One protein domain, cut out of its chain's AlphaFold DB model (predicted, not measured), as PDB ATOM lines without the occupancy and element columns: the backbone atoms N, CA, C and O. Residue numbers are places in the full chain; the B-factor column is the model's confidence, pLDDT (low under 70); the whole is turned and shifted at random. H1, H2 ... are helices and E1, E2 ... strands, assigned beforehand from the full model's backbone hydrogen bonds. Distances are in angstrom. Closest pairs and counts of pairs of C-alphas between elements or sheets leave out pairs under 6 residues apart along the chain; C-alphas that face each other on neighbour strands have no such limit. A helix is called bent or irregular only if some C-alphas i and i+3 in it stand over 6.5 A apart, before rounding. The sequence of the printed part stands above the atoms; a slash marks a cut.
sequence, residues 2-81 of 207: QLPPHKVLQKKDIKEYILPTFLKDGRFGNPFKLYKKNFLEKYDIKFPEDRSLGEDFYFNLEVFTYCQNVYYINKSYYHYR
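AT A GLANCE: This is residues 2 to 81 of the 207 residues of an uncharacterized protein of Aerococcus viridans (UniProt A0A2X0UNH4). Two helices, H1 and H3, lie roughly side by side and run opposite ways, with a small ribbon of two strands, E1 and E2, at the end where H1 begins and H3 ends. The short helix H2 stands crosswise near H3, and long loops and a tail without named elements make up much of the rest; the packing between the helices is loose, with no two of them touching. The printed part has 80 residues, with three named helices and two named strands in the order E1, H1, H2, H3, E2; the sheet is E1 - E2, antiparallel. The class is mostly helix, with 33 helix and 6 strand residues, under half of the printed part in named elements. The whole is compact, with a radius of gyration of the C-alphas of 12.8 A and spans of 36 by 31 by 24 A.

HOW THE PARTS SIT: Strand E1, residues 8 to 10, is the antiparallel neighbour of E2, residues 69 to 71, with 151 degrees between their directions. N 9 and O 70 are 2.8 A apart and N 70 and O 9 are 2.9 A apart, both within hydrogen-bond range. Helix H1, residues 11 to 25, follows E1 by a tight link; its closest C-alphas to E2 are those of Lys 11 and Asn 69, 6.2 A apart. H1 is close to but not clearly touching H3, residues 55 to 66, at a shallow tilt of 21 degrees, opposite ways; the closest C-alphas are those of Ile 14 and Phe 64, 7.9 A apart. H2, residues 37 to 42, is apart from H1. H2 is close to but not clearly touching H3, and only just about perpendicular to it at 70.1 degrees; the closest C-alphas are those of Leu 40 and Val 63, 7.7 A apart. E1 and H3 are apart. In H2 and H3 every O i to N i+4 pair is within hydrogen-bond range; in H1 8 of 11 are.

IN THESE COORDINATES: E1 begins at C-alpha 8, (18.391, -18.200, 6.185), and is 6.3 A long over residues 8 to 10. H1, residues 11 to 25, is 20.4 A long and only just irregular: C-alphas 16 and 19 are 6.8 A apart. H2, residues 37 to 42, is 8.6 A long. H3, residues 55 to 66, begins at C-alpha 55, (-1.947, -6.600, 18.486), and is 17.4 A long. E2, residues 69 to 71, is 6.8 A long and ends at C-alpha 71, (13.675, -18.739, 7.280).

THE WHOLE: The two C-alphas farthest apart are those of His 6 and Asp 50, 37.1 A. The printed part has no cut. The links from H1 to H2, 11 residues, and from H2 to H3, 12 residues, are long; that from H3 to E2 is tight. The mean pLDDT of the printed part is 89.4, and one printed residue, Gln 2, is under 70.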
ATOM      1  N   GLN A   2       8.821 -11.883  -3.532       67.69
ATOM      2  CA  GLN A   2       9.180 -13.235  -3.108       67.69
ATOM      3  C   GLN A   2      10.476 -13.111  -2.310       67.69
ATOM      4  O   GLN A   2      11.430 -12.503  -2.786       67.69
ATOM      5  N   LEU A   3      10.472 -13.597  -1.069       80.50
ATOM      6  CA  LEU A   3      11.700 -13.723  -0.288       80.50
ATOM      7  C   LEU A   3      12.558 -14.846  -0.892       80.50
ATOM      8  O   LEU A   3      11.982 -15.791  -1.437       80.50
ATOM      9  N   PRO A   4      13.897 -14.787  -0.777       77.06
ATOM     10  CA  PRO A   4      14.771 -15.863  -1.235       77.06
ATOM     11  C   PRO A   4      14.347 -17.198  -0.595       77.06
ATOM     12  O   PRO A   4      14.414 -17.322   0.634       77.06
ATOM     13  N   PRO A   5      13.860 -18.184  -1.369       76.25
ATOM     14  CA  PRO A   5      13.418 -19.451  -0.804       76.25
ATOM     15  C   PRO A   5      14.623 -20.281  -0.353       76.25
ATOM     16  O   PRO A   5      15.720 -20.153  -0.891       76.25
ATOM     17  N   HIS A   6      14.409 -21.148   0.637       78.56
ATOM     18  CA  HIS A   6      15.402 -22.121   1.115       78.56
ATOM     19  C   HIS A   6      16.694 -21.533   1.709       78.56
ATOM     20  O   HIS A   6      17.666 -22.260   1.901       78.56
ATOM     21  N   LYS A   7      16.701 -20.242   2.063       85.88
ATOM     22  CA  LYS A   7      17.853 -19.562   2.664       85.88
ATOM     23  C   LYS A   7      17.498 -18.952   4.019       85.88
ATOM     24  O   LYS A   7      16.396 -18.444   4.220       85.88
ATOM     25  N   VAL A   8      18.459 -18.982   4.944       91.75
ATOM     26  CA  VAL A   8      18.391 -18.200   6.185       91.75
ATOM     27  C   VAL A   8      18.677 -16.736   5.851       91.75
ATOM     28  O   VAL A   8      19.773 -16.400   5.404       91.75
ATOM     29  N   LEU A   9      17.681 -15.884   6.067       94.06
ATOM     30  CA  LEU A   9      17.766 -14.434   5.943       94.06
ATOM     31  C   LEU A   9      18.351 -13.861   7.229       94.06
ATOM     32  O   LEU A   9      17.771 -14.043   8.299       94.06
ATOM     33  N   GLN A  10      19.481 -13.176   7.114       95.44
ATOM     34  CA  GLN A  10      20.185 -12.522   8.214       95.44
ATOM     35  C   GLN A  10      19.560 -11.158   8.532       95.44
ATOM     36  O   GLN A  10      18.721 -10.647   7.787       95.44
ATOM     37  N   LYS A  11      20.020 -10.495   9.600       94.56
ATOM     38  CA  LYS A  11      19.505  -9.176  10.013       94.56
ATOM     39  C   LYS A  11      19.496  -8.142   8.884       94.56
ATOM     40  O   LYS A  11      18.541  -7.373   8.787       94.56
ATOM     41  N   LYS A  12      20.519  -8.140   8.023       93.12
ATOM     42  CA  LYS A  12      20.576  -7.260   6.844       93.12
ATOM     43  C   LYS A  12      19.421  -7.524   5.873       93.12
ATOM     44  O   LYS A  12      18.736  -6.588   5.485       93.12
ATOM     45  N   ASP A  13      19.126  -8.793   5.601       93.25
ATOM     46  CA  ASP A  13      18.076  -9.218   4.675       93.25
ATOM     47  C   ASP A  13      16.685  -8.908   5.264       93.25
ATOM     48  O   ASP A  13      15.758  -8.526   4.551       93.25
ATOM     49  N   ILE A  14      16.535  -9.011   6.591       93.81
ATOM     50  CA  ILE A  14      15.315  -8.595   7.304       93.81
ATOM     51  C   ILE A  14      15.076  -7.088   7.114       93.81
ATOM     52  O   ILE A  14      13.953  -6.683   6.803       93.81
ATOM     53  N   LYS A  15      16.117  -6.261   7.277       92.38
ATOM     54  CA  LYS A  15      16.025  -4.807   7.073       92.38
ATOM     55  C   LYS A  15      15.773  -4.431   5.614       92.38
ATOM     56  O   LYS A  15      15.046  -3.479   5.369       92.38
ATOM     57  N   GLU A  16      16.337  -5.169   4.667       90.38
ATOM     58  CA  GLU A  16      16.215  -4.872   3.237       90.38
ATOM     59  C   GLU A  16      14.860  -5.307   2.660       90.38
ATOM     60  O   GLU A  16      14.212  -4.548   1.943       90.38
ATOM     61  N   TYR A  17      14.391  -6.509   2.999       89.44
ATOM     62  CA  TYR A  17      13.225  -7.104   2.338       89.44
ATOM     63  C   TYR A  17      11.970  -7.091   3.214       89.44
ATOM     64  O   TYR A  17      10.870  -6.767   2.749       89.44
ATOM     65  N   ILE A  18      12.101  -7.458   4.491       91.88
ATOM     66  CA  ILE A  18      10.943  -7.721   5.355       91.88
ATOM     67  C   ILE A  18      10.374  -6.421   5.912       91.88
ATOM     68  O   ILE A  18       9.191  -6.151   5.720       91.88
ATOM     69  N   LEU A  19      11.194  -5.604   6.574       91.56
ATOM     70  CA  LEU A  19      10.725  -4.406   7.276       91.56
ATOM     71  C   LEU A  19      10.100  -3.336   6.356       91.56
ATOM     72  O   LEU A  19       9.051  -2.798   6.722       91.56
ATOM     73  N   PRO A  20      10.631  -3.058   5.148       89.00
ATOM     74  CA  PRO A  20       9.989  -2.126   4.220       89.00
ATOM     75  C   PRO A  20       8.632  -2.645   3.733       89.00
ATOM     76  O   PRO A  20       7.651  -1.905   3.679       89.00
ATOM     77  N   THR A  21       8.545  -3.948   3.448       88.88
ATOM     78  CA  THR A  21       7.293  -4.611   3.055       88.88
ATOM     79  C   THR A  21       6.270  -4.583   4.195       88.88
ATOM     80  O   THR A  21       5.104  -4.245   3.984       88.88
ATOM     81  N   PHE A  22       6.726  -4.849   5.419       89.25
ATOM     82  CA  PHE A  22       5.929  -4.775   6.638       89.25
ATOM     83  C   PHE A  22       5.307  -3.394   6.838       89.25
ATOM     84  O   PHE A  22       4.112  -3.279   7.127       89.25
ATOM     85  N   LEU A  23       6.083  -2.334   6.607       87.31
ATOM     86  CA  LEU A  23       5.579  -0.968   6.656       87.31
ATOM     87  C   LEU A  23       4.550  -0.693   5.552       87.31
ATOM     88  O   LEU A  23       3.435  -0.248   5.839       87.31
ATOM     89  N   LYS A  24       4.920  -0.974   4.299       85.38
ATOM     90  CA  LYS A  24       4.189  -0.541   3.102       85.38
ATOM     91  C   LYS A  24       2.765  -1.081   3.031       85.38
ATOM     92  O   LYS A  24       1.843  -0.337   2.703       85.38
ATOM     93  N   ASP A  25       2.570  -2.359   3.338       81.88
ATOM     94  CA  ASP A  25       1.259  -3.005   3.189       81.88
ATOM     95  C   ASP A  25       0.876  -3.942   4.338       81.88
ATOM     96  O   ASP A  25      -0.180  -4.567   4.292       81.88
ATOM     97  N   GLY A  26       1.666  -3.996   5.414       86.00
ATOM     98  CA  GLY A  26       1.341  -4.814   6.585       86.00
ATOM     99  C   GLY A  26       1.590  -6.309   6.401       86.00
ATOM    100  O   GLY A  26       1.273  -7.089   7.304       86.00
ATOM    101  N   ARG A  27       2.173  -6.742   5.275       87.50
ATOM    102  CA  ARG A  27       2.657  -8.120   5.126       87.50
ATOM    103  C   ARG A  27       3.641  -8.463   6.240       87.50
ATOM    104  O   ARG A  27       4.368  -7.613   6.727       87.50
ATOM    105  N   PHE A  28       3.646  -9.722   6.665       89.12
ATOM    106  CA  PHE A  28       4.332 -10.187   7.877       89.12
ATOM    107  C   PHE A  28       3.774  -9.626   9.204       89.12
ATOM    108  O   PHE A  28       4.301  -9.985  10.253       89.12
ATOM    109  N   GLY A  29       2.690  -8.840   9.183       89.31
ATOM    110  CA  GLY A  29       1.959  -8.358  10.364       89.31
ATOM    111  C   GLY A  29       1.190  -9.429  11.131       89.31
ATOM    112  O   GLY A  29       1.054  -9.308  12.336       89.31
ATOM    113  N   ASN A  30       0.712 -10.480  10.460       87.00
ATOM    114  CA  ASN A  30      -0.023 -11.570  11.113       87.00
ATOM    115  C   ASN A  30       0.913 -12.496  11.915       87.00
ATOM    116  O   ASN A  30       2.087 -12.618  11.562       87.00
ATOM    117  N   PRO A  31       0.429 -13.212  12.937       86.31
ATOM    118  CA  PRO A  31       1.241 -14.099  13.757       86.31
ATOM    119  C   PRO A  31       1.320 -15.524  13.183       86.31
ATOM    120  O   PRO A  31       1.789 -16.423  13.871       86.31
ATOM    121  N   PHE A  32       0.882 -15.770  11.938       86.62
ATOM    122  CA  PHE A  32       0.857 -17.110  11.327       86.62
ATOM    123  C   PHE A  32       2.255 -17.542  10.863       86.62
ATOM    124  O   PHE A  32       2.530 -17.708   9.674       86.62
ATOM    125  N   LYS A  33       3.167 -17.666  11.825       89.19
ATOM    126  CA  LYS A  33       4.565 -18.056  11.651       89.19
ATOM    127  C   LYS A  33       4.991 -18.926  12.828       89.19
ATOM    128  O   LYS A  33       4.354 -18.936  13.877       89.19
ATOM    129  N   LEU A  34       6.103 -19.628  12.659       92.38
ATOM    130  CA  LEU A  34       6.735 -20.353  13.752       92.38
ATOM    131  C   LEU A  34       7.780 -19.461  14.418       92.38
ATOM    132  O   LEU A  34       8.674 -18.933  13.755       92.38
ATOM    133  N   TYR A  35       7.672 -19.324  15.736       95.62
ATOM    134  CA  TYR A  35       8.602 -18.575  16.571       95.62
ATOM    135  C   TYR A  35       9.293 -19.546  17.528       95.62
ATOM    136  O   TYR A  35       8.661 -20.449  18.074       95.62
ATOM    137  N   LYS A  36      10.600 -19.375  17.751       96.88
ATOM    138  CA  LYS A  36      11.302 -20.156  18.776       96.88
ATOM    139  C   LYS A  36      10.841 -19.683  20.159       96.88
ATOM    140  O   LYS A  36      10.989 -18.505  20.471       96.88
ATOM    141  N   LYS A  37      10.327 -20.594  20.992       97.19
ATOM    142  CA  LYS A  37       9.829 -20.271  22.342       97.19
ATOM    143  C   LYS A  37      10.886 -19.562  23.198       97.19
ATOM    144  O   LYS A  37      10.639 -18.463  23.676       97.19
ATOM    145  N   ASN A  38      12.090 -20.130  23.275       97.75
ATOM    146  CA  ASN A  38      13.198 -19.554  24.042       97.75
ATOM    147  C   ASN A  38      13.609 -18.142  23.579       97.75
ATOM    148  O   ASN A  38      14.124 -17.359  24.369       97.75
ATOM    149  N   PHE A  39      13.394 -17.803  22.305       97.88
ATOM    150  CA  PHE A  39      13.627 -16.462  21.781       97.88
ATOM    151  C   PHE A  39      12.573 -15.475  22.294       97.88
ATOM    152  O   PHE A  39      12.944 -14.380  22.704       97.88
ATOM    153  N   LEU A  40      11.292 -15.860  22.285       97.88
ATOM    154  CA  LEU A  40      10.217 -15.011  22.807       97.88
ATOM    155  C   LEU A  40      10.391 -14.767  24.310       97.88
ATOM    156  O   LEU A  40      10.309 -13.625  24.743       97.88
ATOM    157  N   GLU A  41      10.720 -15.812  25.076       97.88
ATOM    158  CA  GLU A  41      10.963 -15.716  26.524       97.88
ATOM    159  C   GLU A  41      12.181 -14.842  26.849       97.88
ATOM    160  O   GLU A  41      12.105 -13.980  27.718       97.88
ATOM    161  N   LYS A  42      13.291 -15.004  26.113       98.12
ATOM    162  CA  LYS A  42      14.522 -14.227  26.331       98.12
ATOM    163  C   LYS A  42      14.313 -12.713  26.210       98.12
ATOM    164  O   LYS A  42      15.001 -11.957  26.890       98.12
ATOM    165  N   TYR A  43      13.441 -12.280  25.303       97.56
ATOM    166  CA  TYR A  43      13.196 -10.862  25.019       97.56
ATOM    167  C   TYR A  43      11.837 -10.371  25.538       97.56
ATOM    168  O   TYR A  43      11.421  -9.280  25.166       97.56
ATOM    169  N   ASP A  44      11.156 -11.174  26.365       97.12
ATOM    170  CA  ASP A  44       9.817 -10.913  26.911       97.12
ATOM    171  C   ASP A  44       8.786 -10.454  25.862       97.12
ATOM    172  O   ASP A  44       8.007  -9.523  26.057       97.12
ATOM    173  N   ILE A  45       8.795 -11.104  24.694       96.81
ATOM    174  CA  ILE A  45       7.924 -10.724  23.581       96.81
ATOM    175  C   ILE A  45       6.542 -11.342  23.800       96.81
ATOM    176  O   ILE A  45       6.348 -12.548  23.616       96.81
ATOM    177  N   LYS A  46       5.573 -10.494  24.145       95.25
ATOM    178  CA  LYS A  46       4.173 -10.858  24.398       95.25
ATOM    179  C   LYS A  46       3.229 -10.058  23.509       95.25
ATOM    180  O   LYS A  46       3.595  -9.018  22.959       95.25
ATOM    181  N   PHE A  47       2.007 -10.558  23.349       94.19
ATOM    182  CA  PHE A  47       0.952  -9.746  22.756       94.19
ATOM    183  C   PHE A  47       0.609  -8.594  23.707       94.19
ATOM    184  O   PHE A  47       0.521  -8.821  24.912       94.19
ATOM    185  N   PRO A  48       0.424  -7.374  23.190       88.50
ATOM    186  CA  PRO A  48      -0.004  -6.250  24.009       88.50
ATOM    187  C   PRO A  48      -1.434  -6.479  24.520       88.50
ATOM    188  O   PRO A  48      -2.350  -6.681  23.725       88.50
ATOM    189  N   GLU A  49      -1.612  -6.457  25.841       86.69
ATOM    190  CA  GLU A  49      -2.898  -6.727  26.509       86.69
ATOM    191  C   GLU A  49      -3.843  -5.514  26.500       86.69
ATOM    192  O   GLU A  49      -5.059  -5.660  26.597       86.69
ATOM    193  N   ASP A  50      -3.295  -4.311  26.326       81.88
ATOM    194  CA  ASP A  50      -4.019  -3.035  26.308       81.88
ATOM    195  C   ASP A  50      -4.721  -2.744  24.967       81.88
ATOM    196  O   ASP A  50      -5.372  -1.708  24.806       81.88
ATOM    197  N   ARG A  51      -4.607  -3.647  23.983       79.81
ATOM    198  CA  ARG A  51      -5.210  -3.479  22.659       79.81
ATOM    199  C   ARG A  51      -5.773  -4.782  22.109       79.81
ATOM    200  O   ARG A  51      -5.095  -5.795  22.017       79.81
ATOM    201  N   SER A  52      -6.996  -4.714  21.597       77.62
ATOM    202  CA  SER A  52      -7.620  -5.831  20.876       77.62
ATOM    203  C   SER A  52      -7.534  -5.709  19.349       77.62
ATOM    204  O   SER A  52      -8.181  -6.480  18.647       77.62
ATOM    205  N   LEU A  53      -6.910  -4.646  18.825       83.75
ATOM    206  CA  LEU A  53      -6.801  -4.418  17.384       83.75
ATOM    207  C   LEU A  53      -5.374  -4.056  16.980       83.75
ATOM    208  O   LEU A  53      -4.781  -3.075  17.456       83.75
ATOM    209  N   GLY A  54      -4.854  -4.829  16.031       85.50
ATOM    210  CA  GLY A  54      -3.502  -4.679  15.511       85.50
ATOM    211  C   GLY A  54      -2.426  -5.211  16.456       85.50
ATOM    212  O   GLY A  54      -1.253  -5.020  16.162       85.50
ATOM    213  N   GLU A  55      -2.803  -5.867  17.551       89.56
ATOM    214  CA  GLU A  55      -1.947  -6.600  18.486       89.56
ATOM    215  C   GLU A  55      -0.941  -7.495  17.758       89.56
ATOM    216  O   GLU A  55       0.254  -7.405  18.025       89.56
ATOM    217  N   ASP A  56      -1.395  -8.220  16.733       92.00
ATOM    218  CA  ASP A  56      -0.570  -9.029  15.834       92.00
ATOM    219  C   ASP A  56       0.578  -8.236  15.199       92.00
ATOM    220  O   ASP A  56       1.734  -8.673  15.157       92.00
ATOM    221  N   PHE A  57       0.264  -7.035  14.709       90.44
ATOM    222  CA  PHE A  57       1.235  -6.159  14.066       90.44
ATOM    223  C   PHE A  57       2.281  -5.684  15.078       90.44
ATOM    224  O   PHE A  57       3.470  -5.695  14.773       90.44
ATOM    225  N   TYR A  58       1.871  -5.304  16.290       90.00
ATOM    226  CA  TYR A  58       2.805  -4.838  17.325       90.00
ATOM    227  C   TYR A  58       3.651  -5.964  17.909       90.00
ATOM    228  O   TYR A  58       4.856  -5.786  18.062       90.00
ATOM    229  N   PHE A  59       3.068  -7.145  18.108       94.69
ATOM    230  CA  PHE A  59       3.821  -8.348  18.440       94.69
ATOM    231  C   PHE A  59       4.946  -8.585  17.419       94.69
ATOM    232  O   PHE A  59       6.103  -8.785  17.784       94.69
ATOM    233  N   ASN A  60       4.646  -8.481  16.120       94.94
ATOM    234  CA  ASN A  60       5.664  -8.662  15.085       94.94
ATOM    235  C   ASN A  60       6.686  -7.511  15.007       94.94
ATOM    236  O   ASN A  60       7.834  -7.772  14.648       94.94
ATOM    237  N   LEU A  61       6.329  -6.271  15.367       92.38
ATOM    238  CA  LEU A  61       7.312  -5.188  15.533       92.38
ATOM    239  C   LEU A  61       8.339  -5.542  16.621       92.38
ATOM    240  O   LEU A  61       9.546  -5.407  16.401       92.38
ATOM    241  N   GLU A  62       7.890  -6.062  17.762       94.50
ATOM    242  CA  GLU A  62       8.797  -6.521  18.820       94.50
ATOM    243  C   GLU A  62       9.638  -7.718  18.364       94.50
ATOM    244  O   GLU A  62      10.865  -7.700  18.488       94.50
ATOM    245  N   VAL A  63       9.032  -8.707  17.692       96.06
ATOM    246  CA  VAL A  63       9.787  -9.825  17.100       96.06
ATOM    247  C   VAL A  63      10.900  -9.327  16.182       96.06
ATOM    248  O   VAL A  63      12.057  -9.715  16.356       96.06
ATOM    249  N   PHE A  64      10.595  -8.467  15.209       94.62
ATOM    250  CA  PHE A  64      11.601  -8.020  14.242       94.62
ATOM    251  C   PHE A  64      12.662  -7.095  14.844       94.62
ATOM    252  O   PHE A  64      13.764  -6.990  14.287       94.62
ATOM    253  N   THR A  65      12.390  -6.495  16.005       94.56
ATOM    254  CA  THR A  65      13.389  -5.742  16.768       94.56
ATOM    255  C   THR A  65      14.559  -6.641  17.160       94.56
ATOM    256  O   THR A  65      15.706  -6.336  16.817       94.56
ATOM    257  N   TYR A  66      14.281  -7.797  17.766       96.00
ATOM    258  CA  TYR A  66      15.316  -8.693  18.298       96.00
ATOM    259  C   TYR A  66      15.731  -9.810  17.335       96.00
ATOM    260  O   TYR A  66      16.837 -10.347  17.440       96.00
ATOM    261  N   CYS A  67      14.882 -10.141  16.360       95.69
ATOM    262  CA  CYS A  67      15.128 -11.214  15.402       95.69
ATOM    263  C   CYS A  67      16.405 -10.964  14.587       95.69
ATOM    264  O   CYS A  67      16.575  -9.889  14.005       95.69
ATOM    265  N   GLN A  68      17.287 -11.968  14.539       96.19
ATOM    266  CA  GLN A  68      18.522 -11.960  13.743       96.19
ATOM    267  C   GLN A  68      18.415 -12.803  12.472       96.19
ATOM    268  O   GLN A  68      19.135 -12.548  11.515       96.19
ATOM    269  N   ASN A  69      17.532 -13.804  12.476       95.44
ATOM    270  CA  ASN A  69      17.432 -14.803  11.425       95.44
ATOM    271  C   ASN A  69      15.970 -15.148  11.142       95.44
ATOM    272  O   ASN A  69      15.230 -15.479  12.069       95.44
ATOM    273  N   VAL A  70      15.583 -15.144   9.868       94.88
ATOM    274  CA  VAL A  70      14.276 -15.615   9.389       94.88
ATOM    275  C   VAL A  70      14.499 -16.682   8.325       94.88
ATOM    276  O   VAL A  70      15.370 -16.544   7.476       94.88
ATOM    277  N   TYR A  71      13.698 -17.743   8.348       92.12
ATOM    278  CA  TYR A  71      13.675 -18.739   7.280       92.12
ATOM    279  C   TYR A  71      12.335 -18.668   6.547       92.12
ATOM    280  O   TYR A  71      11.280 -18.713   7.180       92.12
ATOM    281  N   TYR A  72      12.374 -18.535   5.220       89.19
ATOM    282  CA  TYR A  72      11.173 -18.469   4.389       89.19
ATOM    283  C   TYR A  72      10.895 -19.819   3.722       89.19
ATOM    284  O   TYR A  72      11.708 -20.335   2.953       89.19
ATOM    285  N   ILE A  73       9.713 -20.371   4.002       87.94
ATOM    286  CA  ILE A  73       9.206 -21.594   3.380       87.94
ATOM    287  C   ILE A  73       8.222 -21.189   2.281       87.94
ATOM    288  O   ILE A  73       7.129 -20.710   2.568       87.94
ATOM    289  N   ASN A  74       8.590 -21.409   1.017       85.94
ATOM    290  CA  ASN A  74       7.741 -21.088  -0.136       85.94
ATOM    291  C   ASN A  74       6.681 -22.174  -0.411       85.94
ATOM    292  O   ASN A  74       6.559 -22.672  -1.528       85.94
ATOM    293  N   LYS A  75       5.963 -22.599   0.633       84.31
ATOM    294  CA  LYS A  75       4.873 -23.580   0.562       84.31
ATOM    295  C   LYS A  75       3.771 -23.183   1.535       84.31
ATOM    296  O   LYS A  75       4.045 -22.780   2.665       84.31
ATOM    297  N   SER A  76       2.523 -23.311   1.096       81.50
ATOM    298  CA  SER A  76       1.359 -22.973   1.913       81.50
ATOM    299  C   SER A  76       0.962 -24.169   2.773       81.50
ATOM    300  O   SER A  76       0.163 -24.997   2.354       81.50
ATOM    301  N   TYR A  77       1.545 -24.272   3.967       82.62
ATOM    302  CA  TYR A  77       1.194 -25.311   4.948       82.62
ATOM    303  C   TYR A  77       0.082 -24.887   5.910       82.62
ATOM    304  O   TYR A  77      -0.424 -25.699   6.677       82.62
ATOM    305  N   TYR A  78      -0.285 -23.607   5.889       79.94
ATOM    306  CA  TYR A  78      -1.321 -23.052   6.742       79.94
ATOM    307  C   TYR A  78      -2.535 -22.662   5.899       79.94
ATOM    308  O   TYR A  78      -2.406 -21.918   4.925       79.94
ATOM    309  N   HIS A  79      -3.712 -23.144   6.293       78.88
ATOM    310  CA  HIS A  79      -4.984 -22.795   5.670       78.88
ATOM    311  C   HIS A  79      -5.737 -21.820   6.574       78.88
ATOM    312  O   HIS A  79      -6.197 -22.179   7.657       78.88
ATOM    313  N   TYR A  80      -5.852 -20.569   6.131       76.62
ATOM    314  CA  TYR A  80      -6.602 -19.556   6.865       76.62
ATOM    315  C   TYR A  80      -8.105 -19.831   6.751       76.62
ATOM    316  O   TYR A  80      -8.640 -19.910   5.645       76.62
ATOM    317  N   ARG A  81      -8.789 -19.959   7.891       78.31
ATOM    318  CA  ARG A  81     -10.249 -20.090   7.939       78.31
ATOM    319  C   ARG A  81     -10.868 -18.726   8.199       78.31
ATOM    320  O   ARG A  81     -10.596 -18.109   9.224       78.31
TER     321      ARG A  81